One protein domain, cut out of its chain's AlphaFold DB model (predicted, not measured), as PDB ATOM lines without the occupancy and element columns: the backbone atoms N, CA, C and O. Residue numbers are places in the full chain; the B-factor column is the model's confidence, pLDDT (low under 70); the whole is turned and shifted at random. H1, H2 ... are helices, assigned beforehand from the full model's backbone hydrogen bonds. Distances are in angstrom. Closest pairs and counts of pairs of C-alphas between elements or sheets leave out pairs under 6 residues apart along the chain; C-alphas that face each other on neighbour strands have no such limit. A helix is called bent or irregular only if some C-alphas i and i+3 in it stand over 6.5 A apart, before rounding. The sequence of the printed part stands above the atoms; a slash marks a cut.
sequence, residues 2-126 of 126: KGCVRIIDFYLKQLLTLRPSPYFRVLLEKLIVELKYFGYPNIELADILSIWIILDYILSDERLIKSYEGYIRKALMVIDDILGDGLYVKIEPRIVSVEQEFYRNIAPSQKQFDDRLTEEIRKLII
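This is residues 2 to 126 of the 126 residues of an uncharacterized protein of Methanobrevibacter sp (UniProt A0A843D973). H3 stands in an up-and-down bundle of five helices, each running against the one before: H1, H2, H3 and H5 form a four-cornered ring, and H6 packs on H3 and H5. H7 packs slantwise on H3, and the short H4 lies across one end of the bundle. The 125 printed residues include seven named helices, H1 to H7 along the chain, and no named strand; the class is all helix. The whole is compact, with a radius of gyration of the C-alphas of 13.7 A and spans of 38 by 31 by 27 A.

H3, residues 42 to 59, is 24.7 A long, and H6, residues 88 to 105, 25.9 A. H6 is irregular, but only just: C-alphas 90 and 93 are 6.7 A apart. H1, residues 2 to 17, is 23.1 A long and begins at C-alpha 2 (15.783, -25.904, 37.523). H2 is residues 24 to 37, H4 62 to 67 and H5 69 to 84. H7, residues 110 to 125, ends at C-alpha 125 (20.596, -45.530, 25.704).

H3 is the hub. It touches H5, closest C-alphas Ile 48 and Ile 79 at 6.1 A, opposite ways at a shallow tilt of 15 degrees. It touches H7, Ser 50 and Leu 117 at 6.3 A, at a steep 50 degrees. H3 and H4 touch only at the corner, only just, with 3 pairs of C-alphas within 8 A. H1 and H2 form a hairpin, at 4 degrees; H1 and H3 are apart. Every O i to N i+4 pair is within hydrogen-bond range in H2, H3, H5 and H7; H1 has 11 of 12, H6 12 of 14, and H4 0 of 2, with 2 of 3 O i to N i+3 pairs.

The C-alphas farthest apart, of Lys 2 and Pro 108, are 39.9 A apart. The printed part has no cut, and no link is long. Confidence is under 70 at residues 2 to 3, 18 to 22, 84 to 90 and 126.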
ATOM      1  N   LYS A   2      15.014 -26.684  36.505       56.94
ATOM      2  CA  LYS A   2      15.783 -25.904  37.523       56.94
ATOM      3  C   LYS A   2      16.876 -26.711  38.263       56.94
ATOM      4  O   LYS A   2      17.818 -26.116  38.771       56.94
ATOM      5  N   GLY A   3      16.738 -28.041  38.333       69.00
ATOM      6  CA  GLY A   3      17.755 -28.957  38.872       69.00
ATOM      7  C   GLY A   3      18.974 -29.109  37.958       69.00
ATOM      8  O   GLY A   3      20.089 -28.927  38.430       69.00
ATOM      9  N   CYS A   4      18.761 -29.327  36.653       70.69
ATOM     10  CA  CYS A   4      19.836 -29.473  35.664       70.69
ATOM     11  C   CYS A   4      20.753 -28.249  35.670       70.69
ATOM     12  O   CYS A   4      21.948 -28.401  35.843       70.69
ATOM     13  N   VAL A   5      20.192 -27.035  35.609       70.44
ATOM     14  CA  VAL A   5      20.975 -25.782  35.585       70.44
ATOM     15  C   VAL A   5      21.889 -25.636  36.810       70.44
ATOM     16  O   VAL A   5      23.003 -25.140  36.696       70.44
ATOM     17  N   ARG A   6      21.455 -26.097  37.990       77.56
ATOM     18  CA  ARG A   6      22.290 -26.061  39.205       77.56
ATOM     19  C   ARG A   6      23.410 -27.097  39.179       77.56
ATOM     20  O   ARG A   6      24.506 -26.797  39.634       77.56
ATOM     21  N   ILE A   7      23.126 -28.293  38.668       79.81
ATOM     22  CA  ILE A   7      24.116 -29.364  38.485       79.81
ATOM     23  C   ILE A   7      25.176 -28.904  37.482       79.81
ATOM     24  O   ILE A   7      26.368 -28.973  37.763       79.81
ATOM     25  N   ILE A   8      24.727 -28.328  36.372       70.69
ATOM     26  CA  ILE A   8      25.554 -27.730  35.323       70.69
ATOM     27  C   ILE A   8      26.506 -26.689  35.916       70.69
ATOM     28  O   ILE A   8      27.719 -26.853  35.824       70.69
ATOM     29  N   ASP A   9      25.969 -25.663  36.582       72.75
ATOM     30  CA  ASP A   9      26.773 -24.574  37.149       72.75
ATOM     31  C   ASP A   9      27.773 -25.089  38.202       72.75
ATOM     32  O   ASP A   9      28.919 -24.642  38.266       72.75
ATOM     33  N   PHE A  10      27.375 -26.086  38.998       83.69
ATOM     34  CA  PHE A  10      28.244 -26.714  39.990       83.69
ATOM     35  C   PHE A  10      29.434 -27.450  39.358       83.69
ATOM     36  O   PHE A  10      30.580 -27.220  39.758       83.69
ATOM     37  N   TYR A  11      29.188 -28.324  38.380       80.69
ATOM     38  CA  TYR A  11      30.249 -29.100  37.735       80.69
ATOM     39  C   TYR A  11      31.120 -28.233  36.835       80.69
ATOM     40  O   TYR A  11      32.340 -28.367  36.876       80.69
ATOM     41  N   LEU A  12      30.537 -27.295  36.090       73.88
ATOM     42  CA  LEU A  12      31.300 -26.391  35.239       73.88
ATOM     43  C   LEU A  12      32.270 -25.528  36.050       73.88
ATOM     44  O   LEU A  12      33.443 -25.420  35.692       73.88
ATOM     45  N   LYS A  13      31.821 -24.960  37.177       77.75
ATOM     46  CA  LYS A  13      32.711 -24.198  38.062       77.75
ATOM     47  C   LYS A  13      33.891 -25.036  38.523       77.75
ATOM     48  O   LYS A  13      35.013 -24.534  38.503       77.75
ATOM     49  N   GLN A  14      33.666 -26.299  38.887       79.12
ATOM     50  CA  GLN A  14      34.750 -27.206  39.266       79.12
ATOM     51  C   GLN A  14      35.691 -27.501  38.097       79.12
ATOM     52  O   GLN A  14      36.903 -27.389  38.256       79.12
ATOM     53  N   LEU A  15      35.151 -27.811  36.919       73.94
ATOM     54  CA  LEU A  15      35.940 -28.097  35.721       73.94
ATOM     55  C   LEU A  15      36.814 -26.900  35.302       73.94
ATOM     56  O   LEU A  15      37.955 -27.095  34.897       73.94
ATOM     57  N   LEU A  16      36.316 -25.665  35.439       70.44
ATOM     58  CA  LEU A  16      37.042 -24.440  35.076       70.44
ATOM     59  C   LEU A  16      38.059 -23.975  36.132       70.44
ATOM     60  O   LEU A  16      39.052 -23.331  35.784       70.44
ATOM     61  N   THR A  17      37.823 -24.256  37.419       71.94
ATOM     62  CA  THR A  17      38.756 -23.875  38.505       71.94
ATOM     63  C   THR A  17      39.868 -24.888  38.715       71.94
ATOM     64  O   THR A  17      40.975 -24.521  39.119       71.94
ATOM     65  N   LEU A  18      39.611 -26.155  38.409       62.00
ATOM     66  CA  LEU A  18      40.622 -27.192  38.417       62.00
ATOM     67  C   LEU A  18      41.496 -27.032  37.171       62.00
ATOM     68  O   LEU A  18      41.161 -27.524  36.096       62.00
ATOM     69  N   ARG A  19      42.656 -26.370  37.317       59.25
ATOM     70  CA  ARG A  19      43.774 -26.563  36.369       59.25
ATOM     71  C   ARG A  19      43.874 -28.057  36.085       59.25
ATOM     72  O   ARG A  19      43.812 -28.788  37.076       59.25
ATOM     73  N   PRO A  20      43.984 -28.468  34.805       58.72
ATOM     74  CA  PRO A  20      43.680 -29.813  34.328       58.72
ATOM     75  C   PRO A  20      44.035 -30.843  35.386       58.72
ATOM     76  O   PRO A  20      45.200 -31.121  35.661       58.72
ATOM     77  N   SER A  21      42.993 -31.251  36.101       61.00
ATOM     78  CA  SER A  21      43.127 -32.036  37.312       61.00
ATOM     79  C   SER A  21      42.991 -33.496  36.922       61.00
ATOM     80  O   SER A  21      42.147 -33.809  36.079       61.00
ATOM     81  N   PRO A  22      43.723 -34.417  37.565       62.44
ATOM     82  CA  PRO A  22      43.509 -35.849  37.361       62.44
ATOM     83  C   PRO A  22      42.053 -36.281  37.635       62.44
ATOM     84  O   PRO A  22      41.616 -37.326  37.165       62.44
ATOM     85  N   TYR A  23      41.268 -35.464  38.347       75.12
ATOM     86  CA  TYR A  23      39.856 -35.720  38.642       75.12
ATOM     87  C   TYR A  23      38.877 -35.165  37.604       75.12
ATOM     88  O   TYR A  23      37.672 -35.365  37.729       75.12
ATOM     89  N   PHE A  24      39.359 -34.467  36.579       75.56
ATOM     90  CA  PHE A  24      38.508 -33.808  35.594       75.56
ATOM     91  C   PHE A  24      37.646 -34.803  34.803       75.56
ATOM     92  O   PHE A  24      36.450 -34.582  34.622       75.56
ATOM     93  N   ARG A  25      38.221 -35.954  34.430       76.81
ATOM     94  CA  ARG A  25      37.482 -37.073  33.831       76.81
ATOM     95  C   ARG A  25      36.339 -37.541  34.734       76.81
ATOM     96  O   ARG A  25      35.207 -37.659  34.284       76.81
ATOM     97  N   VAL A  26      36.632 -37.748  36.018       83.06
ATOM     98  CA  VAL A  26      35.649 -38.197  37.018       83.06
ATOM     99  C   VAL A  26      34.519 -37.177  37.175       83.06
ATOM    100  O   VAL A  26      33.367 -37.552  37.380       83.06
ATOM    101  N   LEU A  27      34.827 -35.882  37.092       84.44
ATOM    102  CA  LEU A  27      33.822 -34.823  37.163       84.44
ATOM    103  C   LEU A  27      32.908 -34.804  35.935       84.44
ATOM    104  O   LEU A  27      31.700 -34.677  36.111       84.44
ATOM    105  N   LEU A  28      33.453 -34.974  34.727       82.06
ATOM    106  CA  LEU A  28      32.648 -35.079  33.505       82.06
ATOM    107  C   LEU A  28      31.750 -36.319  33.516       82.06
ATOM    108  O   LEU A  28      30.561 -36.211  33.223       82.06
ATOM    109  N   GLU A  29      32.279 -37.472  33.928       83.38
ATOM    110  CA  GLU A  29      31.495 -38.707  34.070       83.38
ATOM    111  C   GLU A  29      30.322 -38.511  35.047       83.38
ATOM    112  O   GLU A  29      29.183 -38.867  34.738       83.38
ATOM    113  N   LYS A  30      30.566 -37.882  36.205       88.25
ATOM    114  CA  LYS A  30      29.509 -37.574  37.183       88.25
ATOM    115  C   LYS A  30      28.467 -36.601  36.633       88.25
ATOM    116  O   LYS A  30      27.277 -36.843  36.819       88.25
ATOM    117  N   LEU A  31      28.899 -35.548  35.936       87.50
ATOM    118  CA  LEU A  31      27.999 -34.594  35.285       87.50
ATOM    119  C   LEU A  31      27.049 -35.306  34.314       87.50
ATOM    120  O   LEU A  31      25.840 -35.113  34.400       87.50
ATOM    121  N   ILE A  32      27.572 -36.163  33.431       86.12
ATOM    122  CA  ILE A  32      26.766 -36.901  32.446       86.12
ATOM    123  C   ILE A  32      25.734 -37.801  33.138       86.12
ATOM    124  O   ILE A  32      24.561 -37.806  32.757       86.12
ATOM    125  N   VAL A  33      26.143 -38.539  34.177       88.25
ATOM    126  CA  VAL A  33      25.245 -39.422  34.940       88.25
ATOM    127  C   VAL A  33      24.123 -38.629  35.613       88.25
ATOM    128  O   VAL A  33      22.957 -39.024  35.534       88.25
ATOM    129  N   GLU A  34      24.448 -37.501  36.245       89.00
ATOM    130  CA  GLU A  34      23.439 -36.650  36.875       89.00
ATOM    131  C   GLU A  34      22.500 -36.023  35.837       89.00
ATOM    132  O   GLU A  34      21.283 -36.072  36.005       89.00
ATOM    133  N   LEU A  35      23.015 -35.513  34.716       86.31
ATOM    134  CA  LEU A  35      22.182 -34.978  33.636       86.31
ATOM    135  C   LEU A  35      21.229 -36.038  33.063       86.31
ATOM    136  O   LEU A  35      20.045 -35.746  32.869       86.31
ATOM    137  N   LYS A  36      21.699 -37.280  32.878       85.69
ATOM    138  CA  LYS A  36      20.855 -38.417  32.472       85.69
ATOM    139  C   LYS A  36      19.732 -38.657  33.483       85.69
ATOM    140  O   LYS A  36      18.574 -38.774  33.088       85.69
ATOM    141  N   TYR A  37      20.044 -38.675  34.782       86.44
ATOM    142  CA  TYR A  37      19.043 -38.861  35.841       86.44
ATOM    143  C   TYR A  37      17.946 -37.783  35.814       86.44
ATOM    144  O   TYR A  37      16.777 -38.074  36.063       86.44
ATOM    145  N   PHE A  38      18.299 -36.546  35.459       84.75
ATOM    146  CA  PHE A  38      17.350 -35.438  35.340       84.75
ATOM    147  C   PHE A  38      16.650 -35.335  33.971       84.75
ATOM    148  O   PHE A  38      15.902 -34.376  33.750       84.75
ATOM    149  N   GLY A  39      16.850 -36.305  33.073       81.06
ATOM    150  CA  GLY A  39      16.190 -36.362  31.768       81.06
ATOM    151  C   GLY A  39      16.699 -35.321  30.769       81.06
ATOM    152  O   GLY A  39      15.911 -34.802  29.978       81.06
ATOM    153  N   TYR A  40      17.986 -34.969  30.834       82.50
ATOM    154  CA  TYR A  40      18.606 -34.073  29.859       82.50
ATOM    155  C   TYR A  40      18.593 -34.695  28.446       82.50
ATOM    156  O   TYR A  40      18.729 -35.917  28.334       82.50
ATOM    157  N   PRO A  41      18.415 -33.911  27.364       83.38
ATOM    158  CA  PRO A  41      18.287 -34.461  26.015       83.38
ATOM    159  C   PRO A  41      19.509 -35.276  25.576       83.38
ATOM    160  O   PRO A  41      20.645 -34.820  25.672       83.38
ATOM    161  N   ASN A  42      19.270 -36.465  25.009       83.31
ATOM    162  CA  ASN A  42      20.340 -37.361  24.551       83.31
ATOM    163  C   ASN A  42      21.248 -36.739  23.481       83.31
ATOM    164  O   ASN A  42      22.416 -37.103  23.408       83.31
ATOM    165  N   ILE A  43      20.722 -35.830  22.653       82.25
ATOM    166  CA  ILE A  43      21.509 -35.171  21.605       82.25
ATOM    167  C   ILE A  43      22.583 -34.258  22.212       82.25
ATOM    168  O   ILE A  43      23.750 -34.371  21.869       82.25
ATOM    169  N   GLU A  44      22.215 -33.470  23.220       81.69
ATOM    170  CA  GLU A  44      23.143 -32.587  23.931       81.69
ATOM    171  C   GLU A  44      24.111 -33.395  24.813       81.69
ATOM    172  O   GLU A  44      25.276 -33.034  24.971       81.69
ATOM    173  N   LEU A  45      23.669 -34.543  25.345       86.12
ATOM    174  CA  LEU A  45      24.569 -35.489  26.012       86.12
ATOM    175  C   LEU A  45      25.607 -36.077  25.048       86.12
ATOM    176  O   LEU A  45      26.755 -36.245  25.451       86.12
ATOM    177  N   ALA A  46      25.241 -36.381  23.798       87.62
ATOM    178  CA  ALA A  46      26.175 -36.899  22.798       87.62
ATOM    179  C   ALA A  46      27.280 -35.883  22.463       87.62
ATOM    180  O   ALA A  46      28.445 -36.263  22.346       87.62
ATOM    181  N   ASP A  47      26.948 -34.596  22.409       88.12
ATOM    182  CA  ASP A  47      27.936 -33.531  22.221       88.12
ATOM    183  C   ASP A  47      28.899 -33.427  23.407       88.12
ATOM    184  O   ASP A  47      30.118 -33.358  23.238       88.12
ATOM    185  N   ILE A  48      28.370 -33.476  24.632       87.25
ATOM    186  CA  ILE A  48      29.186 -33.482  25.853       87.25
ATOM    187  C   ILE A  48      30.092 -34.719  25.882       87.25
ATOM    188  O   ILE A  48      31.252 -34.606  26.279       87.25
ATOM    189  N   LEU A  49      29.604 -35.882  25.431       89.31
ATOM    190  CA  LEU A  49      30.410 -37.096  25.287       89.31
ATOM    191  C   LEU A  49      31.542 -36.920  24.269       89.31
ATOM    192  O   LEU A  49      32.670 -37.320  24.559       89.31
ATOM    193  N   SER A  50      31.263 -36.322  23.107       90.56
ATOM    194  CA  SER A  50      32.284 -36.022  22.095       90.56
ATOM    195  C   SER A  50      33.407 -35.181  22.708       90.56
ATOM    196  O   SER A  50      34.576 -35.586  22.715       90.56
ATOM    197  N   ILE A  51      33.044 -34.072  23.360       90.19
ATOM    198  CA  ILE A  51      34.008 -33.203  24.034       90.19
ATOM    199  C   ILE A  51      34.735 -33.939  25.173       90.19
ATOM    200  O   ILE A  51      35.944 -33.774  25.340       90.19
ATOM    201  N   TRP A  52      34.045 -34.783  25.943       88.25
ATOM    202  CA  TRP A  52      34.661 -35.585  27.001       88.25
ATOM    203  C   TRP A  52      35.728 -36.537  26.460       88.25
ATOM    204  O   TRP A  52      36.818 -36.580  27.024       88.25
ATOM    205  N   ILE A  53      35.466 -37.260  25.369       89.25
ATOM    206  CA  ILE A  53      36.440 -38.187  24.772       89.25
ATOM    207  C   ILE A  53      37.693 -37.435  24.310       89.25
ATOM    208  O   ILE A  53      38.813 -37.899  24.536       89.25
ATOM    209  N   ILE A  54      37.509 -36.260  23.704       89.94
ATOM    210  CA  ILE A  54      38.613 -35.386  23.301       89.94
ATOM    211  C   ILE A  54      39.444 -34.980  24.523       89.94
ATOM    212  O   ILE A  54      40.670 -35.112  24.528       89.94
ATOM    213  N   LEU A  55      38.781 -34.496  25.576       87.00
ATOM    214  CA  LEU A  55      39.447 -34.059  26.798       87.00
ATOM    215  C   LEU A  55      40.139 -35.224  27.513       87.00
ATOM    216  O   LEU A  55      41.258 -35.053  27.978       87.00
ATOM    217  N   ASP A  56      39.531 -36.408  27.554       86.00
ATOM    218  CA  ASP A  56      40.131 -37.626  28.107       86.00
ATOM    219  C   ASP A  56      41.430 -37.987  27.380       86.00
ATOM    220  O   ASP A  56      42.428 -38.291  28.029       86.00
ATOM    221  N   TYR A  57      41.462 -37.868  26.049       86.06
ATOM    222  CA  TYR A  57      42.686 -38.094  25.283       86.06
ATOM    223  C   TYR A  57      43.788 -37.102  25.674       86.06
ATOM    224  O   TYR A  57      44.913 -37.503  25.964       86.06
ATOM    225  N   ILE A  58      43.467 -35.808  25.742       83.94
ATOM    226  CA  ILE A  58      44.440 -34.768  26.107       83.94
ATOM    227  C   ILE A  58      44.937 -34.956  27.544       83.94
ATOM    228  O   ILE A  58      46.125 -34.806  27.815       83.94
ATOM    229  N   LEU A  59      44.038 -35.294  28.466       80.88
ATOM    230  CA  LEU A  59      44.353 -35.481  29.881       80.88
ATOM    231  C   LEU A  59      45.090 -36.794  30.166       80.88
ATOM    232  O   LEU A  59      45.697 -36.921  31.225       80.88
ATOM    233  N   SER A  60      45.067 -37.749  29.233       80.94
ATOM    234  CA  SER A  60      45.825 -38.999  29.343       80.94
ATOM    235  C   SER A  60      47.339 -38.826  29.148       80.94
ATOM    236  O   SER A  60      48.100 -39.711  29.534       80.94
ATOM    237  N   ASP A  61      47.792 -37.689  28.598       81.12
ATOM    238  CA  ASP A  61      49.211 -37.385  28.377       81.12
ATOM    239  C   ASP A  61      49.562 -35.983  28.896       81.12
ATOM    240  O   ASP A  61      49.216 -34.962  28.296       81.12
ATOM    241  N   GLU A  62      50.326 -35.918  29.991       75.62
ATOM    242  CA  GLU A  62      50.750 -34.662  30.628       75.62
ATOM    243  C   GLU A  62      51.462 -33.685  29.673       75.62
ATOM    244  O   GLU A  62      51.384 -32.466  29.856       75.62
ATOM    245  N   ARG A  63      52.126 -34.189  28.623       80.88
ATOM    246  CA  ARG A  63      52.810 -33.350  27.622       80.88
ATOM    247  C   ARG A  63      51.812 -32.580  26.759       80.88
ATOM    248  O   ARG A  63      52.089 -31.448  26.343       80.88
ATOM    249  N   LEU A  64      50.651 -33.180  26.499       81.19
ATOM    250  CA  LEU A  64      49.571 -32.569  25.732       81.19
ATOM    251  C   LEU A  64      48.837 -31.529  26.580       81.19
ATOM    252  O   LEU A  64      48.543 -30.447  26.081       81.19
ATOM    253  N   ILE A  65      48.637 -31.784  27.874       78.75
ATOM    254  CA  ILE A  65      47.887 -30.891  28.771       78.75
ATOM    255  C   ILE A  65      48.364 -29.434  28.691       78.75
ATOM    256  O   ILE A  65      47.562 -28.526  28.475       78.75
ATOM    257  N   LYS A  66      49.673 -29.195  28.844       80.50
ATOM    258  CA  LYS A  66      50.227 -27.830  28.817       80.50
ATOM    259  C   LYS A  66      50.169 -27.212  27.418       80.50
ATOM    260  O   LYS A  66      49.917 -26.019  27.282       80.50
ATOM    261  N   SER A  67      50.402 -28.022  26.390       85.56
ATOM    262  CA  SER A  67      50.429 -27.584  24.989       85.56
ATOM    263  C   SER A  67      49.031 -27.244  24.458       85.56
ATOM    264  O   SER A  67      48.893 -26.394  23.584       85.56
ATOM    265  N   TYR A  68      47.996 -27.865  25.029       86.62
ATOM    266  CA  TYR A  68      46.604 -27.754  24.601       86.62
ATOM    267  C   TYR A  68      45.698 -27.106  25.659       86.62
ATOM    268  O   TYR A  68      44.480 -27.237  25.591       86.62
ATOM    269  N   GLU A  69      46.248 -26.343  26.612       82.56
ATOM    270  CA  GLU A  69      45.447 -25.667  27.647       82.56
ATOM    271  C   GLU A  69      44.358 -24.762  27.041       82.56
ATOM    272  O   GLU A  69      43.205 -24.786  27.477       82.56
ATOM    273  N   GLY A  70      44.695 -23.985  26.004       84.50
ATOM    274  CA  GLY A  70      43.728 -23.125  25.311       84.50
ATOM    275  C   GLY A  70      42.596 -23.919  24.654       84.50
ATOM    276  O   GLY A  70      41.435 -23.515  24.701       84.50
ATOM    277  N   TYR A  71      42.926 -25.091  24.117       87.44
ATOM    278  CA  TYR A  71      41.964 -26.008  23.526       87.44
ATOM    279  C   TYR A  71      41.036 -26.617  24.587       87.44
ATOM    280  O   TYR A  71      39.820 -26.611  24.415       87.44
ATOM    281  N   ILE A  72      41.586 -27.067  25.722       84.12
ATOM    282  CA  ILE A  72      40.808 -27.577  26.864       84.12
ATOM    283  C   ILE A  72      39.799 -26.520  27.336       84.12
ATOM    284  O   ILE A  72      38.626 -26.823  27.546       84.12
ATOM    285  N   ARG A  73      40.233 -25.258  27.457       83.44
ATOM    286  CA  ARG A  73      39.350 -24.141  27.829       83.44
ATOM    287  C   ARG A  73      38.237 -23.926  26.803       83.44
ATOM    288  O   ARG A  73      37.086 -23.773  27.195       83.44
ATOM    289  N   LYS A  74      38.560 -23.952  25.506       87.50
ATOM    290  CA  LYS A  74      37.576 -23.828  24.417       87.50
ATOM    291  C   LYS A  74      36.529 -24.945  24.475       87.50
ATOM    292  O   LYS A  74      35.340 -24.656  24.402       87.50
ATOM    293  N   ALA A  75      36.962 -26.191  24.644       87.69
ATOM    294  CA  ALA A  75      36.094 -27.357  24.797       87.69
ATOM    295  C   ALA A  75      35.146 -27.222  26.005       87.69
ATOM    296  O   ALA A  75      33.946 -27.456  25.882       87.69
ATOM    297  N   LEU A  76      35.656 -26.759  27.149       82.31
ATOM    298  CA  LEU A  76      34.842 -26.490  28.337       82.31
ATOM    299  C   LEU A  76      33.820 -25.372  28.145       82.31
ATOM    300  O   LEU A  76      32.700 -25.495  28.626       82.31
ATOM    301  N   MET A  77      34.186 -24.301  27.439       83.31
ATOM    302  CA  MET A  77      33.231 -23.247  27.090       83.31
ATOM    303  C   MET A  77      32.122 -23.784  26.185       83.31
ATOM    304  O   MET A  77      30.971 -23.438  26.381       83.31
ATOM    305  N   VAL A  78      32.445 -24.663  25.229       85.94
ATOM    306  CA  VAL A  78      31.415 -25.312  24.405       85.94
ATOM    307  C   VAL A  78      30.479 -26.156  25.271       85.94
ATOM    308  O   VAL A  78      29.277 -26.065  25.077       85.94
ATOM    309  N   ILE A  79      30.991 -26.905  26.256       81.69
ATOM    310  CA  ILE A  79      30.141 -27.624  27.221       81.69
ATOM    311  C   ILE A  79      29.229 -26.658  27.991       81.69
ATOM    312  O   ILE A  79      28.041 -26.937  28.107       81.69
ATOM    313  N   ASP A  80      29.746 -25.531  28.490       79.62
ATOM    314  CA  ASP A  80      28.923 -24.497  29.141       79.62
ATOM    315  C   ASP A  80      27.809 -23.999  28.215       79.62
ATOM    316  O   ASP A  80      26.646 -23.973  28.599       79.62
ATOM    317  N   ASP A  81      28.141 -23.701  26.958       80.25
ATOM    318  CA  ASP A  81      27.172 -23.233  25.970       80.25
ATOM    319  C   ASP A  81      26.114 -24.298  25.630       80.25
ATOM    320  O   ASP A  81      24.935 -23.958  25.575       80.25
ATOM    321  N   ILE A  82      26.498 -25.577  25.466       78.62
ATOM    322  CA  ILE A  82      25.557 -26.708  25.290       78.62
ATOM    323  C   ILE A  82      24.565 -26.758  26.451       78.62
ATOM    324  O   ILE A  82      23.377 -27.001  26.261       78.62
ATOM    325  N   LEU A  83      25.067 -26.530  27.661       74.31
ATOM    326  CA  LEU A  83      24.300 -26.666  28.886       74.31
ATOM    327  C   LEU A  83      23.479 -25.410  29.240       74.31
ATOM    328  O   LEU A  83      22.481 -25.503  29.961       74.31
ATOM    329  N   GLY A  84      23.901 -24.237  28.766       69.50
ATOM    330  CA  GLY A  84      23.300 -22.936  29.056       69.50
ATOM    331  C   GLY A  84      22.315 -22.446  27.993       69.50
ATOM    332  O   GLY A  84      21.340 -21.775  28.337       69.50
ATOM    333  N   ASP A  85      22.534 -22.797  26.724       64.38
ATOM    334  CA  ASP A  85      21.782 -22.287  25.580       64.38
ATOM    335  C   ASP A  85      21.041 -23.449  24.898       64.38
ATOM    336  O   ASP A  85      21.615 -24.245  24.162       64.38
ATOM    337  N   GLY A  86      19.721 -23.542  25.093       54.19
ATOM    338  CA  GLY A  86      18.851 -24.558  24.466       54.19
ATOM    339  C   GLY A  86      18.672 -24.398  22.944       54.19
ATOM    340  O   GLY A  86      17.600 -24.671  22.406       54.19
ATOM    341  N   LEU A  87      19.687 -23.881  22.249       60.25
ATOM    342  CA  LEU A  87      19.733 -23.604  20.816       60.25
ATOM    343  C   LEU A  87      20.869 -24.404  20.166       60.25
ATOM    344  O   LEU A  87      21.830 -23.835  19.646       60.25
ATOM    345  N   TYR A  88      20.705 -25.728  20.144       61.06
ATOM    346  CA  TYR A  88      21.625 -26.714  19.558       61.06
ATOM    347  C   TYR A  88      22.248 -26.285  18.212       61.06
ATOM    348  O   TYR A  88      23.459 -26.377  18.019       61.06
ATOM    349  N   VAL A  89      21.450 -25.707  17.303       62.22
ATOM    350  CA  VAL A  89      21.896 -25.287  15.954       62.22
ATOM    351  C   VAL A  89      23.049 -24.268  15.987       62.22
ATOM    352  O   VAL A  89      23.856 -24.213  15.064       62.22
ATOM    353  N   LYS A  90      23.164 -23.448  17.041       68.19
ATOM    354  CA  LYS A  90      24.268 -22.478  17.177       68.19
ATOM    355  C   LYS A  90      25.556 -23.108  17.712       68.19
ATOM    356  O   LYS A  90      26.626 -22.518  17.559       68.19
ATOM    357  N   ILE A  91      25.453 -24.269  18.351       75.88
ATOM    358  CA  ILE A  91      26.541 -24.902  19.095       75.88
ATOM    359  C   ILE A  91      27.232 -25.982  18.259       75.88
ATOM    360  O   ILE A  91      28.459 -26.077  18.292       75.88
ATOM    361  N   GLU A  92      26.479 -26.702  17.425       80.88
ATOM    362  CA  GLU A  92      26.990 -27.720  16.496       80.88
ATOM    363  C   GLU A  92      28.223 -27.252  15.684       80.88
ATOM    364  O   GLU A  92      29.243 -27.946  15.704       80.88
ATOM    365  N   PRO A  93      28.262 -26.043  15.078       85.25
ATOM    366  CA  PRO A  93      29.460 -25.575  14.373       85.25
ATOM    367  C   PRO A  93      30.701 -25.440  15.270       85.25
ATOM    368  O   PRO A  93      31.836 -25.591  14.808       85.25
ATOM    369  N   ARG A  94      30.511 -25.136  16.560       87.88
ATOM    370  CA  ARG A  94      31.607 -24.992  17.528       87.88
ATOM    371  C   ARG A  94      32.150 -26.352  17.938       87.88
ATOM    372  O   ARG A  94      33.368 -26.481  18.045       87.88
ATOM    373  N   ILE A  95      31.281 -27.348  18.094       87.62
ATOM    374  CA  ILE A  95      31.674 -28.739  18.354       87.62
ATOM    375  C   ILE A  95      32.485 -29.276  17.175       87.62
ATOM    376  O   ILE A  95      33.621 -29.701  17.366       87.62
ATOM    377  N   VAL A  96      31.980 -29.123  15.947       89.50
ATOM    378  CA  VAL A  96      32.695 -29.545  14.729       89.50
ATOM    379  C   VAL A  96      34.067 -28.874  14.627       89.50
ATOM    380  O   VAL A  96      35.054 -29.515  14.267       89.50
ATOM    381  N   SER A  97      34.176 -27.586  14.975       91.06
ATOM    382  CA  SER A  97      35.475 -26.902  15.015       91.06
ATOM    383  C   SER A  97      36.437 -27.527  16.027       91.06
ATOM    384  O   SER A  97      37.630 -27.625  15.736       91.06
ATOM    385  N   VAL A  98      35.944 -27.913  17.205       91.62
ATOM    386  CA  VAL A  98      36.739 -28.570  18.248       91.62
ATOM    387  C   VAL A  98      37.204 -29.942  17.748       91.62
ATOM    388  O   VAL A  98      38.409 -30.189  17.731       91.62
ATOM    389  N   GLU A  99      36.309 -30.784  17.232       91.69
ATOM    390  CA  GLU A  99      36.645 -32.104  16.672       91.69
ATOM    391  C   GLU A  99      37.687 -32.024  15.546       91.69
ATOM    392  O   GLU A  99      38.699 -32.725  15.570       91.69
ATOM    393  N   GLN A 100      37.515 -31.113  14.584       90.38
ATOM    394  CA  GLN A 100      38.486 -30.927  13.499       90.38
ATOM    395  C   GLN A 100      39.881 -30.571  14.014       90.38
ATOM    396  O   GLN A 100      40.891 -31.037  13.484       90.38
ATOM    397  N   GLU A 101      39.955 -29.726  15.035       90.62
ATOM    398  CA  GLU A 101      41.216 -29.321  15.642       90.62
ATOM    399  C   GLU A 101      41.835 -30.459  16.483       90.62
ATOM    400  O   GLU A 101      43.058 -30.615  16.457       90.62
ATOM    401  N   PHE A 102      41.023 -31.326  17.106       91.62
ATOM    402  CA  PHE A 102      41.480 -32.577  17.732       91.62
ATOM    403  C   PHE A 102      42.139 -33.506  16.709       91.62
ATOM    404  O   PHE A 102      43.269 -33.944  16.918       91.62
ATOM    405  N   TYR A 103      41.496 -33.756  15.564       90.50
ATOM    406  CA  TYR A 103      42.060 -34.641  14.537       90.50
ATOM    407  C   TYR A 103      43.303 -34.082  13.854       90.50
ATOM    408  O   TYR A 103      44.167 -34.845  13.435       90.50
ATOM    409  N   ARG A 104      43.411 -32.756  13.724       88.62
ATOM    410  CA  ARG A 104      44.582 -32.131  13.095       88.62
ATOM    411  C   ARG A 104      45.829 -32.175  13.970       88.62
ATOM    412  O   ARG A 104      46.924 -32.186  13.422       88.62
ATOM    413  N   ASN A 105      45.669 -32.150  15.293       86.25
ATOM    414  CA  ASN A 105      46.786 -31.866  16.199       86.25
ATOM    415  C   ASN A 105      47.025 -32.937  17.275       86.25
ATOM    416  O   ASN A 105      48.126 -33.015  17.816       86.25
ATOM    417  N   ILE A 106      46.009 -33.730  17.622       84.31
ATOM    418  CA  ILE A 106      45.997 -34.520  18.860       84.31
ATOM    419  C   ILE A 106      45.756 -36.010  18.578       84.31
ATOM    420  O   ILE A 106      46.485 -36.853  19.094       84.31
ATOM    421  N   ALA A 107      44.747 -36.345  17.772       82.94
ATOM    422  CA  ALA A 107      44.268 -37.717  17.609       82.94
ATOM    423  C   ALA A 107      44.971 -38.496  16.481       82.94
ATOM    424  O   ALA A 107      45.311 -37.912  15.453       82.94
ATOM    425  N   PRO A 108      45.083 -39.833  16.595       71.19
ATOM    426  CA  PRO A 108      45.670 -40.673  15.553       71.19
ATOM    427  C   PRO A 108      44.726 -40.951  14.367       71.19
ATOM    428  O   PRO A 108      45.211 -41.109  13.249       71.19
ATOM    429  N   SER A 109      43.398 -41.031  14.565       87.88
ATOM    430  CA  SER A 109      42.432 -41.177  13.459       87.88
ATOM    431  C   SER A 109      40.987 -40.816  13.833       87.88
ATOM    432  O   SER A 109      40.583 -40.957  14.987       87.88
ATOM    433  N   GLN A 110      40.194 -40.419  12.830       89.81
ATOM    434  CA  GLN A 110      38.759 -40.132  12.974       89.81
ATOM    435  C   GLN A 110      37.938 -41.372  13.333       89.81
ATOM    436  O   GLN A 110      37.172 -41.357  14.287       89.81
ATOM    437  N   LYS A 111      38.186 -42.486  12.641       91.12
ATOM    438  CA  LYS A 111      37.426 -43.724  12.830       91.12
ATOM    439  C   LYS A 111      37.450 -44.234  14.277       91.12
ATOM    440  O   LYS A 111      36.416 -44.611  14.807       91.12
ATOM    441  N   GLN A 112      38.616 -44.225  14.927       88.56
ATOM    442  CA  GLN A 112      38.739 -44.689  16.317       88.56
ATOM    443  C   GLN A 112      37.952 -43.819  17.300       88.56
ATOM    444  O   GLN A 112      37.452 -44.323  18.305       88.56
ATOM    445  N   PHE A 113      37.861 -42.519  17.026       90.88
ATOM    446  CA  PHE A 113      37.035 -41.624  17.820       90.88
ATOM    447  C   PHE A 113      35.552 -41.941  17.632       90.88
ATOM    448  O   PHE A 113      34.855 -42.117  18.626       90.88
ATOM    449  N   ASP A 114      35.099 -42.078  16.383       90.56
ATOM    450  CA  ASP A 114      33.696 -42.364  16.061       90.56
ATOM    451  C   ASP A 114      33.240 -43.699  16.667       90.56
ATOM    452  O   ASP A 114      32.144 -43.793  17.226       90.56
ATOM    453  N   ASP A 115      34.101 -44.722  16.615       92.12
ATOM    454  CA  ASP A 115      33.859 -46.026  17.236       92.12
ATOM    455  C   ASP A 115      33.683 -45.873  18.759       92.12
ATOM    456  O   ASP A 115      32.689 -46.339  19.324       92.12
ATOM    457  N   ARG A 116      34.589 -45.142  19.427       90.88
ATOM    458  CA  ARG A 116      34.516 -44.888  20.876       90.88
ATOM    459  C   ARG A 116      33.286 -44.061  21.261       90.88
ATOM    460  O   ARG A 116      32.616 -44.390  22.237       90.88
ATOM    461  N   LEU A 117      32.967 -43.011  20.507       90.88
ATOM    462  CA  LEU A 117      31.783 -42.180  20.736       90.88
ATOM    463  C   LEU A 117      30.503 -43.007  20.592       90.88
ATOM    464  O   LEU A 117      29.619 -42.940  21.445       90.88
ATOM    465  N   THR A 118      30.433 -43.848  19.560       91.19
ATOM    466  CA  THR A 118      29.309 -44.765  19.341       91.19
ATOM    467  C   THR A 118      29.132 -45.722  20.520       91.19
ATOM    468  O   THR A 118      28.006 -45.962  20.960       91.19
ATOM    469  N   GLU A 119      30.225 -46.271  21.054       91.62
ATOM    470  CA  GLU A 119      30.186 -47.133  22.236       91.62
ATOM    471  C   GLU A 119      29.683 -46.396  23.484       91.62
ATOM    472  O   GLU A 119      28.823 -46.926  24.189       91.62
ATOM    473  N   GLU A 120      30.160 -45.178  23.749       87.94
ATOM    474  CA  GLU A 120      29.702 -44.373  24.890       87.94
ATOM    475  C   GLU A 120      28.220 -43.985  24.767       87.94
ATOM    476  O   GLU A 120      27.459 -44.138  25.722       87.94
ATOM    477  N   ILE A 121      27.760 -43.588  23.577       86.94
ATOM    478  CA  ILE A 121      26.341 -43.286  23.333       86.94
ATOM    479  C   ILE A 121      25.469 -44.528  23.561       86.94
ATOM    480  O   ILE A 121      24.404 -44.435  24.175       86.94
ATOM    481  N   ARG A 122      25.911 -45.718  23.128       86.62
ATOM    482  CA  ARG A 122      25.173 -46.970  23.383       86.62
ATOM    483  C   ARG A 122      24.999 -47.242  24.877       86.62
ATOM    484  O   ARG A 122      23.921 -47.675  25.274       86.62
ATOM    485  N   LYS A 123      26.009 -46.943  25.703       84.94
ATOM    486  CA  LYS A 123      25.916 -47.053  27.174       84.94
ATOM    487  C   LYS A 123      24.920 -46.060  27.781       84.94
ATOM    488  O   LYS A 123      24.427 -46.289  28.881       84.94
ATOM    489  N   LEU A 124      24.622 -44.951  27.099       75.81
ATOM    490  CA  LEU A 124      23.617 -43.993  27.561       75.81
ATOM    491  C   LEU A 124      22.180 -44.434  27.262       75.81
ATOM    492  O   LEU A 124      21.293 -44.099  28.043       75.81
ATOM    493  N   ILE A 125      21.946 -45.155  26.165       73.81
ATOM    494  CA  ILE A 125      20.596 -45.530  25.704       73.81
ATOM    495  C   ILE A 125      20.069 -46.796  26.406       73.81
ATOM    496  O   ILE A 125      18.855 -46.952  26.546       73.81
ATOM    497  N   ILE A 126      20.970 -47.681  26.837       59.81
ATOM    498  CA  ILE A 126      20.684 -48.947  27.537       59.81
ATOM    499  C   ILE A 126      20.726 -48.727  29.059       59.81
ATOM    500  O   ILE A 126      19.988 -49.446  29.765       59.81
TER     501      ILE A 126